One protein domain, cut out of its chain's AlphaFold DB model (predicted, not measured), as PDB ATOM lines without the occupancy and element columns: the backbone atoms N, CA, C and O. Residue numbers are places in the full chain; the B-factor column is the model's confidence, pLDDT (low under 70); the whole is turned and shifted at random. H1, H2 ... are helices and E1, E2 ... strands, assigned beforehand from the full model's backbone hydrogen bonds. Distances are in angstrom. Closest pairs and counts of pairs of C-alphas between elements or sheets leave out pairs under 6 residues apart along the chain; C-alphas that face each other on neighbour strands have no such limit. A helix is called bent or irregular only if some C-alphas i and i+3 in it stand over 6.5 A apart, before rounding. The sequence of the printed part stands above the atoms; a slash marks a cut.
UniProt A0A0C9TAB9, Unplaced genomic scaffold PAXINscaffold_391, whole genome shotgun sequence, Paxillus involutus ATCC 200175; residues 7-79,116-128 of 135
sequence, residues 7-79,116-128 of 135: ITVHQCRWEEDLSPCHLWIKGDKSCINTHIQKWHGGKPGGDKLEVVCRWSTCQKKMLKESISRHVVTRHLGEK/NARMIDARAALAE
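Overview. This is residues 7 to 79 and 116 to 128 of the 135 residues of an uncharacterized protein of Paxillus involutus ATCC 200175 (UniProt A0A0C9TAB9). Two helices, H1 and H2, cross steeply in the middle of the domain, between a small sheet of three strands on one side and a two-stranded hairpin, E3 and E4, on the other. The short helix H3 follows E5 at the far end of the three-stranded sheet. The printed part has 86 residues with three named helices and five named strands, in the order E1, E2, H1, E3, E4, H2, E5, H3; the larger sheet has the order E2, E1, E5, and both sheets are antiparallel. The class is mixed, helices and strands. The whole is compact, with a radius of gyration of the C-alphas of 13.2 A and spans of 40 by 27 by 25 A.

Arrangement. E1, residues 7 to 11, is the inner strand between the edge strands E2, residues 24 to 26, and E5, residues 117 to 121. E1 and E2 form a hairpin, with N 10 and O 25 2.8 A apart, within hydrogen-bond range. E1 and E5 are antiparallel at 134 degrees, with N 9 and O 118 within range at 2.8 A. H1, residues 29 to 39, is on this sheet but only grazes it, with its residues 31 to 35. E3, residues 50 to 52, and E4, residues 61 to 63, form a second hairpin, with N 51 and O 62 within range at 2.8 A. H2, residues 64 to 74, touches H1 at a steep tilt of 62 degrees, opposite ways; their closest C-alphas, those of Asn 33 and Ser 68, are 5.1 A apart. The closest C-alphas of E3 and H2, those of Val 51 and Lys 64, are 5.6 A apart. H2 is not on the three-stranded sheet. H3, residues 122 to 127, touches no helix and is not on that sheet. Every O i to N i+4 pair is within hydrogen-bond range in H1 and H3; in H2 5 of 7 are.

Along the chain. E1 begins at C-alpha 7, (17.477, -2.427, 0.578), and is 13.3 A long; E5 is 13.4 A long. H1 is 15.4 A long and H2 15.5 A. H2 is irregular: C-alphas 65 and 68 are 7.0 A apart. H3 is 8.8 A long and ends at C-alpha 127, (27.098, 5.566, -8.190).

Size, cuts and confidence. The two C-alphas farthest apart, those of Lys 48 and Glu 128, are 41.5 A apart. Residues 80 to 115 are not printed, and C-alphas 79 and 116 are 13.7 A apart across this cut. The link from E1 to E2, residues 12 to 23, is long. The mean pLDDT of the printed part is 87.1; residues 42 to 44 and 126 to 128 are under 70.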
ATOM      1  N   ILE A   7      18.877  -2.756   0.324       87.06
ATOM      2  CA  ILE A   7      17.477  -2.427   0.578       87.06
ATOM      3  C   ILE A   7      16.564  -3.335  -0.236       87.06
ATOM      4  O   ILE A   7      16.876  -3.716  -1.364       87.06
ATOM      5  N   THR A   8      15.406  -3.658   0.335       89.00
ATOM      6  CA  THR A   8      14.352  -4.373  -0.382       89.00
ATOM      7  C   THR A   8      13.399  -3.378  -1.030       89.00
ATOM      8  O   THR A   8      12.839  -2.498  -0.366       89.00
ATOM      9  N   VAL A   9      13.209  -3.535  -2.335       92.19
ATOM     10  CA  VAL A   9      12.324  -2.723  -3.165       92.19
ATOM     11  C   VAL A   9      11.274  -3.591  -3.848       92.19
ATOM     12  O   VAL A   9      11.476  -4.778  -4.110       92.19
ATOM     13  N   HIS A  10      10.141  -2.976  -4.158       93.25
ATOM     14  CA  HIS A  10       9.013  -3.599  -4.831       93.25
ATOM     15  C   HIS A  10       8.577  -2.739  -5.999       93.25
ATOM     16  O   HIS A  10       8.605  -1.512  -5.920       93.25
ATOM     17  N   GLN A  11       8.124  -3.384  -7.063       93.50
ATOM     18  CA  GLN A  11       7.498  -2.677  -8.163       93.50
ATOM     19  C   GLN A  11       6.091  -2.234  -7.746       93.50
ATOM     20  O   GLN A  11       5.254  -3.065  -7.379       93.50
ATOM     21  N   CYS A  12       5.831  -0.931  -7.811       93.56
ATOM     22  CA  CYS A  12       4.504  -0.381  -7.610       93.56
ATOM     23  C   CYS A  12       3.571  -0.896  -8.706       93.56
ATOM     24  O   CYS A  12       3.858  -0.756  -9.896       93.56
ATOM     25  N   ARG A  13       2.445  -1.490  -8.307       93.50
ATOM     26  CA  ARG A  13       1.383  -1.912  -9.234       93.50
ATOM     27  C   ARG A  13       0.104  -1.117  -9.024       93.50
ATOM     28  O   ARG A  13      -0.974  -1.631  -9.269       93.50
ATOM     29  N   TRP A  14       0.213   0.092  -8.491       93.00
ATOM     30  CA  TRP A  14      -0.929   0.987  -8.401       93.00
ATOM     31  C   TRP A  14      -1.442   1.311  -9.804       93.00
ATOM     32  O   TRP A  14      -0.635   1.672 -10.658       93.00
ATOM     33  N   GLU A  15      -2.743   1.151 -10.029       90.56
ATOM     34  CA  GLU A  15      -3.402   1.400 -11.310       90.56
ATOM     35  C   GLU A  15      -4.163   2.729 -11.273       90.56
ATOM     36  O   GLU A  15      -5.070   2.942 -10.460       90.56
ATOM     37  N   GLU A  16      -3.801   3.623 -12.187       82.38
ATOM     38  CA  GLU A  16      -4.536   4.850 -12.489       82.38
ATOM     39  C   GLU A  16      -4.843   4.867 -13.980       82.38
ATOM     40  O   GLU A  16      -3.959   4.632 -14.797       82.38
ATOM     41  N   ASP A  17      -6.116   5.062 -14.328       79.38
ATOM     42  CA  ASP A  17      -6.592   5.106 -15.716       79.38
ATOM     43  C   ASP A  17      -6.109   3.922 -16.575       79.38
ATOM     44  O   ASP A  17      -5.719   4.079 -17.727       79.38
ATOM     45  N   LEU A  18      -6.145   2.717 -15.986       70.06
ATOM     46  CA  LEU A  18      -5.704   1.448 -16.592       70.06
ATOM     47  C   LEU A  18      -4.192   1.368 -16.875       70.06
ATOM     48  O   LEU A  18      -3.741   0.430 -17.531       70.06
ATOM     49  N   SER A  19      -3.402   2.305 -16.343       79.62
ATOM     50  CA  SER A  19      -1.946   2.309 -16.434       79.62
ATOM     51  C   SER A  19      -1.302   2.019 -15.067       79.62
ATOM     52  O   SER A  19      -1.508   2.768 -14.104       79.62
ATOM     53  N   PRO A  20      -0.534   0.924 -14.929       85.00
ATOM     54  CA  PRO A  20       0.232   0.637 -13.718       85.00
ATOM     55  C   PRO A  20       1.459   1.556 -13.549       85.00
ATOM     56  O   PRO A  20       2.202   1.823 -14.490       85.00
ATOM     57  N   CYS A  21       1.734   1.967 -12.308       91.94
ATOM     58  CA  CYS A  21       2.830   2.885 -11.966       91.94
ATOM     59  C   CYS A  21       4.245   2.379 -12.318       91.94
ATOM     60  O   CYS A  21       5.085   3.144 -12.783       91.94
ATOM     61  N   HIS A  22       4.552   1.111 -12.034       91.00
ATOM     62  CA  HIS A  22       5.845   0.451 -12.272       91.00
ATOM     63  C   HIS A  22       7.098   1.005 -11.568       91.00
ATOM     64  O   HIS A  22       8.151   0.365 -11.656       91.00
ATOM     65  N   LEU A  23       7.017   2.110 -10.822       91.38
ATOM     66  CA  LEU A  23       8.151   2.631 -10.054       91.38
ATOM     67  C   LEU A  23       8.591   1.663  -8.946       91.38
ATOM     68  O   LEU A  23       7.767   1.032  -8.283       91.38
ATOM     69  N   TRP A  24       9.901   1.571  -8.718       91.69
ATOM     70  CA  TRP A  24      10.471   0.766  -7.640       91.69
ATOM     71  C   TRP A  24      10.473   1.548  -6.331       91.69
ATOM     72  O   TRP A  24      11.044   2.633  -6.240       91.69
ATOM     73  N   ILE A  25       9.833   0.988  -5.310       92.06
ATOM     74  CA  ILE A  25       9.634   1.634  -4.013       92.06
ATOM     75  C   ILE A  25      10.120   0.741  -2.884       92.06
ATOM     76  O   ILE A  25       9.933  -0.476  -2.902       92.06
ATOM     77  N   LYS A  26      10.748   1.346  -1.876       90.44
ATOM     78  CA  LYS A  26      11.171   0.634  -0.668       90.44
ATOM     79  C   LYS A  26       9.948   0.108   0.088       90.44
ATOM     80  O   LYS A  26       8.962   0.826   0.246       90.44
ATOM     81  N   GLY A  27      10.032  -1.133   0.564       84.69
ATOM     82  CA  GLY A  27       8.895  -1.880   1.118       84.69
ATOM     83  C   GLY A  27       8.353  -1.427   2.479       84.69
ATOM     84  O   GLY A  27       7.473  -2.094   3.015       84.69
ATOM     85  N   ASP A  28       8.839  -0.325   3.058       85.31
ATOM     86  CA  ASP A  28       8.383   0.138   4.371       85.31
ATOM     87  C   ASP A  28       7.184   1.097   4.300       85.31
ATOM     88  O   ASP A  28       7.014   1.873   3.359       85.31
ATOM     89  N   LYS A  29       6.353   1.077   5.351       89.19
ATOM     90  CA  LYS A  29       5.105   1.857   5.443       89.19
ATOM     91  C   LYS A  29       5.289   3.347   5.120       89.19
ATOM     92  O   LYS A  29       4.396   3.931   4.506       89.19
ATOM     93  N   SER A  30       6.390   3.963   5.555       89.88
ATOM     94  CA  SER A  30       6.618   5.401   5.364       89.88
ATOM     95  C   SER A  30       6.880   5.712   3.894       89.88
ATOM     96  O   SER A  30       6.193   6.549   3.310       89.88
ATOM     97  N   CYS A  31       7.791   4.963   3.263       91.75
ATOM     98  CA  CYS A  31       8.086   5.099   1.839       91.75
ATOM     99  C   CYS A  31       6.853   4.845   0.963       91.75
ATOM    100  O   CYS A  31       6.591   5.627   0.050       91.75
ATOM    101  N   ILE A  32       6.056   3.816   1.275       91.56
ATOM    102  CA  ILE A  32       4.797   3.541   0.566       91.56
ATOM    103  C   ILE A  32       3.810   4.702   0.709       91.56
ATOM    104  O   ILE A  32       3.225   5.135  -0.281       91.56
ATOM    105  N   ASN A  33       3.628   5.229   1.923       90.81
ATOM    106  CA  ASN A  33       2.722   6.351   2.152       90.81
ATOM    107  C   ASN A  33       3.149   7.590   1.353       90.81
ATOM    108  O   ASN A  33       2.338   8.158   0.629       90.81
ATOM    109  N   THR A  34       4.424   7.973   1.438       91.31
ATOM    110  CA  THR A  34       4.966   9.117   0.695       91.31
ATOM    111  C   THR A  34       4.826   8.929  -0.813       91.31
ATOM    112  O   THR A  34       4.460   9.868  -1.517       91.31
ATOM    113  N   HIS A  35       5.065   7.717  -1.321       92.88
ATOM    114  CA  HIS A  35       4.906   7.412  -2.738       92.88
ATOM    115  C   HIS A  35       3.455   7.582  -3.208       92.88
ATOM    116  O   HIS A  35       3.223   8.315  -4.165       92.88
ATOM    117  N   ILE A  36       2.480   6.992  -2.506       89.94
ATOM    118  CA  ILE A  36       1.051   7.132  -2.842       89.94
ATOM    119  C   ILE A  36       0.618   8.602  -2.784       89.94
ATOM    120  O   ILE A  36      -0.113   9.072  -3.650       89.94
ATOM    121  N   GLN A  37       1.088   9.353  -1.785       87.81
ATOM    122  CA  GLN A  37       0.764  10.773  -1.665       87.81
ATOM    123  C   GLN A  37       1.307  11.602  -2.828       87.81
ATOM    124  O   GLN A  37       0.595  12.446  -3.369       87.81
ATOM    125  N   LYS A  38       2.552  11.338  -3.226       87.69
ATOM    126  CA  LYS A  38       3.237  12.088  -4.278       87.69
ATOM    127  C   LYS A  38       2.747  11.737  -5.683       87.69
ATOM    128  O   LYS A  38       2.632  12.634  -6.507       87.69
ATOM    129  N   TRP A  39       2.499  10.457  -5.954       88.75
ATOM    130  CA  TRP A  39       2.278   9.960  -7.316       88.75
ATOM    131  C   TRP A  39       0.836   9.547  -7.606       88.75
ATOM    132  O   TRP A  39       0.466   9.539  -8.769       88.75
ATOM    133  N   HIS A  40       0.023   9.258  -6.581       88.38
ATOM    134  CA  HIS A  40      -1.333   8.707  -6.739       88.38
ATOM    135  C   HIS A  40      -2.413   9.537  -6.031       88.38
ATOM    136  O   HIS A  40      -3.391   9.026  -5.480       88.38
ATOM    137  N   GLY A  41      -2.194  10.853  -5.958       75.31
ATOM    138  CA  GLY A  41      -3.212  11.805  -5.513       75.31
ATOM    139  C   GLY A  41      -3.539  11.785  -4.017       75.31
ATOM    140  O   GLY A  41      -4.556  12.351  -3.605       75.31
ATOM    141  N   GLY A  42      -2.700  11.191  -3.164       67.12
ATOM    142  CA  GLY A  42      -2.876  11.308  -1.718       67.12
ATOM    143  C   GLY A  42      -2.523  12.716  -1.226       67.12
ATOM    144  O   GLY A  42      -1.424  12.939  -0.732       67.12
ATOM    145  N   LYS A  43      -3.456  13.672  -1.303       64.56
ATOM    146  CA  LYS A  43      -3.271  15.014  -0.714       64.56
ATOM    147  C   LYS A  43      -2.854  14.904   0.763       64.56
ATOM    148  O   LYS A  43      -3.394  14.038   1.453       64.56
ATOM    149  N   PRO A  44      -1.937  15.734   1.288       67.00
ATOM    150  CA  PRO A  44      -1.637  15.764   2.722       67.00
ATOM    151  C   PRO A  44      -2.907  16.012   3.559       67.00
ATOM    152  O   PRO A  44      -3.777  16.778   3.151       67.00
ATOM    153  N   GLY A  45      -3.030  15.356   4.719       71.88
ATOM    154  CA  GLY A  45      -4.224  15.435   5.578       71.88
ATOM    155  C   GLY A  45      -5.386  14.525   5.148       71.88
ATOM    156  O   GLY A  45      -5.247  13.700   4.246       71.88
ATOM    157  N   GLY A  46      -6.539  14.630   5.816       76.94
ATOM    158  CA  GLY A  46      -7.718  13.816   5.487       76.94
ATOM    159  C   GLY A  46      -7.585  12.336   5.861       76.94
ATOM    160  O   GLY A  46      -8.109  11.476   5.163       76.94
ATOM    161  N   ASP A  47      -6.884  12.025   6.950       82.38
ATOM    162  CA  ASP A  47      -6.620  10.645   7.395       82.38
ATOM    163  C   ASP A  47      -7.891   9.811   7.603       82.38
ATOM    164  O   ASP A  47      -7.894   8.605   7.353       82.38
ATOM    165  N   LYS A  48      -8.987  10.487   7.968       86.38
ATOM    166  CA  LYS A  48     -10.319   9.908   8.170       86.38
ATOM    167  C   LYS A  48     -11.167   9.816   6.895       86.38
ATOM    168  O   LYS A  48     -12.313   9.388   6.972       86.38
ATOM    169  N   LEU A  49     -10.650  10.236   5.740       87.44
ATOM    170  CA  LEU A  49     -11.360  10.092   4.470       87.44
ATOM    171  C   LEU A  49     -11.286   8.645   3.985       87.44
ATOM    172  O   LEU A  49     -10.246   7.991   4.101       87.44
ATOM    173  N   GLU A  50     -12.389   8.161   3.421       90.69
ATOM    174  CA  GLU A  50     -12.417   6.872   2.742       90.69
ATOM    175  C   GLU A  50     -11.701   6.974   1.391       90.69
ATOM    176  O   GLU A  50     -11.895   7.916   0.623       90.69
ATOM    177  N   VAL A  51     -10.871   5.978   1.105       91.19
ATOM    178  CA  VAL A  51     -10.143   5.813  -0.150       91.19
ATOM    179  C   VAL A  51     -10.232   4.361  -0.613       91.19
ATOM    180  O   VAL A  51     -10.445   3.439   0.181       91.19
ATOM    181  N   VAL A  52     -10.046   4.152  -1.913       92.44
ATOM    182  CA  VAL A  52     -10.012   2.825  -2.537       92.44
ATOM    183  C   VAL A  52      -8.559   2.456  -2.813       92.44
ATOM    184  O   VAL A  52      -7.836   3.219  -3.452       92.44
ATOM    185  N   CYS A  53      -8.113   1.294  -2.335       94.00
ATOM    186  CA  CYS A  53      -6.841   0.732  -2.784       94.00
ATOM    187  C   CYS A  53      -6.973   0.332  -4.253       94.00
ATOM    188  O   CYS A  53      -7.890  -0.417  -4.564       94.00
ATOM    189  N   ARG A  54      -6.058   0.799  -5.110       93.69
ATOM    190  CA  ARG A  54      -6.000   0.465  -6.545       93.69
ATOM    191  C   ARG A  54      -4.746  -0.328  -6.907       93.69
ATOM    192  O   ARG A  54      -4.186  -0.187  -7.985       93.69
ATOM    193  N   TRP A  55      -4.219  -1.105  -5.966       93.25
ATOM    194  CA  TRP A  55      -3.041  -1.921  -6.234       93.25
ATOM    195  C   TRP A  55      -3.421  -3.156  -7.055       93.25
ATOM    196  O   TRP A  55      -4.086  -4.063  -6.544       93.25
ATOM    197  N   SER A  56      -2.956  -3.231  -8.300       91.19
ATOM    198  CA  SER A  56      -3.428  -4.182  -9.307       91.19
ATOM    199  C   SER A  56      -4.966  -4.193  -9.333       91.19
ATOM    200  O   SER A  56      -5.607  -3.148  -9.320       91.19
ATOM    201  N   THR A  57      -5.577  -5.371  -9.213       90.25
ATOM    202  CA  THR A  57      -7.031  -5.556  -9.182       90.25
ATOM    203  C   THR A  57      -7.664  -5.338  -7.802       90.25
ATOM    204  O   THR A  57      -8.842  -5.643  -7.606       90.25
ATOM    205  N   CYS A  58      -6.917  -4.848  -6.804       93.88
ATOM    206  CA  CYS A  58      -7.506  -4.534  -5.504       93.88
ATOM    207  C   CYS A  58      -8.503  -3.378  -5.638       93.88
ATOM    208  O   CYS A  58      -8.251  -2.437  -6.378       93.88
ATOM    209  N   GLN A  59      -9.619  -3.463  -4.908       93.38
ATOM    210  CA  GLN A  59     -10.673  -2.438  -4.849       93.38
ATOM    211  C   GLN A  59     -11.182  -2.238  -3.411       93.38
ATOM    212  O   GLN A  59     -12.334  -1.879  -3.163       93.38
ATOM    213  N   LYS A  60     -10.341  -2.540  -2.413       95.94
ATOM    214  CA  LYS A  60     -10.760  -2.482  -1.010       95.94
ATOM    215  C   LYS A  60     -10.882  -1.029  -0.547       95.94
ATOM    216  O   LYS A  60      -9.934  -0.257  -0.678       95.94
ATOM    217  N   LYS A  61     -12.022  -0.698   0.060       94.94
ATOM    218  CA  LYS A  61     -12.278   0.583   0.728       94.94
ATOM    219  C   LYS A  61     -11.711   0.588   2.144       94.94
ATOM    220  O   LYS A  61     -11.811  -0.413   2.857       94.94
ATOM    221  N   MET A  62     -11.087   1.691   2.537       94.56
ATOM    222  CA  MET A  62     -10.555   1.905   3.884       94.56
ATOM    223  C   MET A  62     -10.281   3.384   4.143       94.56
ATOM    224  O   MET A  62     -10.295   4.192   3.222       94.56
ATOM    225  N   LEU A  63      -9.957   3.726   5.389       92.50
ATOM    226  CA  LEU A  63      -9.446   5.053   5.720       92.50
ATOM    227  C   LEU A  63      -8.081   5.299   5.076       92.50
ATOM    228  O   LEU A  63      -7.240   4.394   5.010       92.50
ATOM    229  N   LYS A  64      -7.831   6.544   4.678       88.19
ATOM    230  CA  LYS A  64      -6.573   6.978   4.069       88.19
ATOM    231  C   LYS A  64      -5.351   6.616   4.906       88.19
ATOM    232  O   LYS A  64      -4.383   6.080   4.371       88.19
ATOM    233  N   GLU A  65      -5.413   6.788   6.223       89.06
ATOM    234  CA  GLU A  65      -4.318   6.407   7.130       89.06
ATOM    235  C   GLU A  65      -3.979   4.902   7.115       89.06
ATOM    236  O   GLU A  65      -2.879   4.481   7.488       89.06
ATOM    237  N   SER A  66      -4.928   4.068   6.683       92.38
ATOM    238  CA  SER A  66      -4.791   2.614   6.663       92.38
ATOM    239  C   SER A  66      -4.254   2.074   5.343       92.38
ATOM    240  O   SER A  66      -3.824   0.919   5.309       92.38
ATOM    241  N   ILE A  67      -4.212   2.888   4.285       92.81
ATOM    242  CA  ILE A  67      -3.866   2.430   2.936       92.81
ATOM    243  C   ILE A  67      -2.428   1.917   2.836       92.81
ATOM    244  O   ILE A  67      -2.188   0.835   2.307       92.81
ATOM    245  N   SER A  68      -1.472   2.628   3.436       92.56
ATOM    246  CA  SER A  68      -0.055   2.245   3.429       92.56
ATOM    247  C   SER A  68       0.166   0.922   4.163       92.56
ATOM    248  O   SER A  68       0.826   0.019   3.653       92.56
ATOM    249  N   ARG A  69      -0.464   0.760   5.334       93.44
ATOM    250  CA  ARG A  69      -0.451  -0.498   6.094       93.44
ATOM    251  C   ARG A  69      -1.081  -1.634   5.286       93.44
ATOM    252  O   ARG A  69      -0.550  -2.743   5.269       93.44
ATOM    253  N   HIS A  70      -2.211  -1.379   4.636       94.88
ATOM    254  CA  HIS A  70      -2.873  -2.362   3.788       94.88
ATOM    255  C   HIS A  70      -1.959  -2.826   2.649       94.88
ATOM    256  O   HIS A  70      -1.777  -4.029   2.490       94.88
ATOM    257  N   VAL A  71      -1.321  -1.900   1.932       94.31
ATOM    258  CA  VAL A  71      -0.395  -2.222   0.840       94.31
ATOM    259  C   VAL A  71       0.771  -3.081   1.327       94.31
ATOM    260  O   VAL A  71       0.997  -4.165   0.788       94.31
ATOM    261  N   VAL A  72       1.462  -2.667   2.393       93.44
ATOM    262  CA  VAL A  72       2.611  -3.411   2.941       93.44
ATOM    263  C   VAL A  72       2.217  -4.839   3.340       93.44
ATOM    264  O   VAL A  72       2.884  -5.809   2.985       93.44
ATOM    265  N   THR A  73       1.084  -4.994   4.026       93.62
ATOM    266  CA  THR A  73       0.670  -6.298   4.567       93.62
ATOM    267  C   THR A  73       0.004  -7.219   3.548       93.62
ATOM    268  O   THR A  73       0.099  -8.438   3.676       93.62
ATOM    269  N   ARG A  74      -0.704  -6.669   2.555       94.19
ATOM    270  CA  ARG A  74      -1.526  -7.448   1.612       94.19
ATOM    271  C   ARG A  74      -0.919  -7.570   0.225       94.19
ATOM    272  O   ARG A  74      -1.199  -8.558  -0.443       94.19
ATOM    273  N   HIS A  75      -0.119  -6.597  -0.200       93.81
ATOM    274  CA  HIS A  75       0.428  -6.556  -1.556       93.81
ATOM    275  C   HIS A  75       1.936  -6.751  -1.604       93.81
ATOM    276  O   HIS A  75       2.413  -7.359  -2.557       93.81
ATOM    277  N   LEU A  76       2.669  -6.294  -0.585       92.94
ATOM    278  CA  LEU A  76       4.104  -6.584  -0.453       92.94
ATOM    279  C   LEU A  76       4.357  -7.867   0.351       92.94
ATOM    280  O   LEU A  76       5.415  -8.483   0.236       92.94
ATOM    281  N   GLY A  77       3.363  -8.295   1.136       91.56
ATOM    282  CA  GLY A  77       3.423  -9.530   1.911       91.56
ATOM    283  C   GLY A  77       4.486  -9.488   3.005       91.56
ATOM    284  O   GLY A  77       5.101 -10.520   3.264       91.56
ATOM    285  N   GLU A  78       4.720  -8.316   3.605       91.75
ATOM    286  CA  GLU A  78       5.700  -8.162   4.683       91.75
ATOM    287  C   GLU A  78       5.342  -9.051   5.882       91.75
ATOM    288  O   GLU A  78       4.202  -9.056   6.364       91.75
ATOM    289  N   LYS A  79       6.342  -9.774   6.387       92.81
ATOM    290  CA  LYS A  79       6.294 -10.519   7.644       92.81
ATOM    291  C   LYS A  79       7.558 -10.296   8.453       92.81
ATOM    292  O   LYS A  79       8.655 -10.200   7.916       92.81
ATOM    293  N   ASN A 116       6.989 -10.529  -4.954       76.69
ATOM    294  CA  ASN A 116       7.840  -9.921  -5.995       76.69
ATOM    295  C   ASN A 116       8.797  -8.827  -5.483       76.69
ATOM    296  O   ASN A 116       8.814  -7.705  -5.994       76.69
ATOM    297  N   ALA A 117       9.561  -9.155  -4.443       86.88
ATOM    298  CA  ALA A 117      10.554  -8.280  -3.846       86.88
ATOM    299  C   ALA A 117      11.892  -8.436  -4.576       86.88
ATOM    300  O   ALA A 117      12.275  -9.547  -4.944       86.88
ATOM    301  N   ARG A 118      12.620  -7.335  -4.756       89.25
ATOM    302  CA  ARG A 118      14.012  -7.350  -5.219       89.25
ATOM    303  C   ARG A 118      14.897  -6.709  -4.164       89.25
ATOM    304  O   ARG A 118      14.520  -5.703  -3.568       89.25
ATOM    305  N   MET A 119      16.069  -7.287  -3.939       88.06
ATOM    306  CA  MET A 119      17.099  -6.679  -3.104       88.06
ATOM    307  C   MET A 119      18.067  -5.931  -4.014       88.06
ATOM    308  O   MET A 119      18.536  -6.499  -4.997       88.06
ATOM    309  N   ILE A 120      18.339  -4.668  -3.701       87.50
ATOM    310  CA  ILE A 120      19.301  -3.841  -4.434       87.50
ATOM    311  C   ILE A 120      20.339  -3.275  -3.473       87.50
ATOM    312  O   ILE A 120      20.039  -3.037  -2.303       87.50
ATOM    313  N   ASP A 121      21.544  -3.035  -3.978       86.12
ATOM    314  CA  ASP A 121      22.565  -2.266  -3.275       86.12
ATOM    315  C   ASP A 121      22.346  -0.773  -3.564       86.12
ATOM    316  O   ASP A 121      22.535  -0.302  -4.688       86.12
ATOM    317  N   ALA A 122      21.902  -0.023  -2.554       79.50
ATOM    318  CA  ALA A 122      21.611   1.398  -2.700       79.50
ATOM    319  C   ALA A 122      22.870   2.233  -2.989       79.50
ATOM    320  O   ALA A 122      22.762   3.279  -3.623       79.50
ATOM    321  N   ARG A 123      24.060   1.794  -2.547       75.94
ATOM    322  CA  ARG A 123      25.316   2.507  -2.816       75.94
ATOM    323  C   ARG A 123      25.710   2.348  -4.281       75.94
ATOM    324  O   ARG A 123      26.064   3.342  -4.907       75.94
ATOM    325  N   ALA A 124      25.606   1.136  -4.824       74.12
ATOM    326  CA  ALA A 124      25.869   0.891  -6.241       74.12
ATOM    327  C   ALA A 124      24.891   1.672  -7.136       74.12
ATOM    328  O   ALA A 124      25.318   2.368  -8.051       74.12
ATOM    329  N   ALA A 125      23.592   1.656  -6.811       70.62
ATOM    330  CA  ALA A 125      22.566   2.345  -7.599       70.62
ATOM    331  C   ALA A 125      22.773   3.869  -7.695       70.62
ATOM    332  O   ALA A 125      22.456   4.472  -8.717       70.62
ATOM    333  N   LEU A 126      23.301   4.504  -6.642       68.50
ATOM    334  CA  LEU A 126      23.589   5.943  -6.646       68.50
ATOM    335  C   LEU A 126      24.888   6.289  -7.387       68.50
ATOM    336  O   LEU A 126      25.014   7.405  -7.880       68.50
ATOM    337  N   ALA A 127      25.838   5.353  -7.481       68.81
ATOM    338  CA  ALA A 127      27.098   5.566  -8.190       68.81
ATOM    339  C   ALA A 127      26.922   5.569  -9.720       68.81
ATOM    340  O   ALA A 127      27.636   6.290 -10.410       68.81
ATOM    341  N   GLU A 128      25.951   4.820 -10.253       59.53
ATOM    342  CA  GLU A 128      25.721   4.712 -11.706       59.53
ATOM    343  C   GLU A 128      24.818   5.823 -12.286       59.53
ATOM    344  O   GLU A 128      24.718   5.971 -13.499       59.53
TER     345      GLU A 128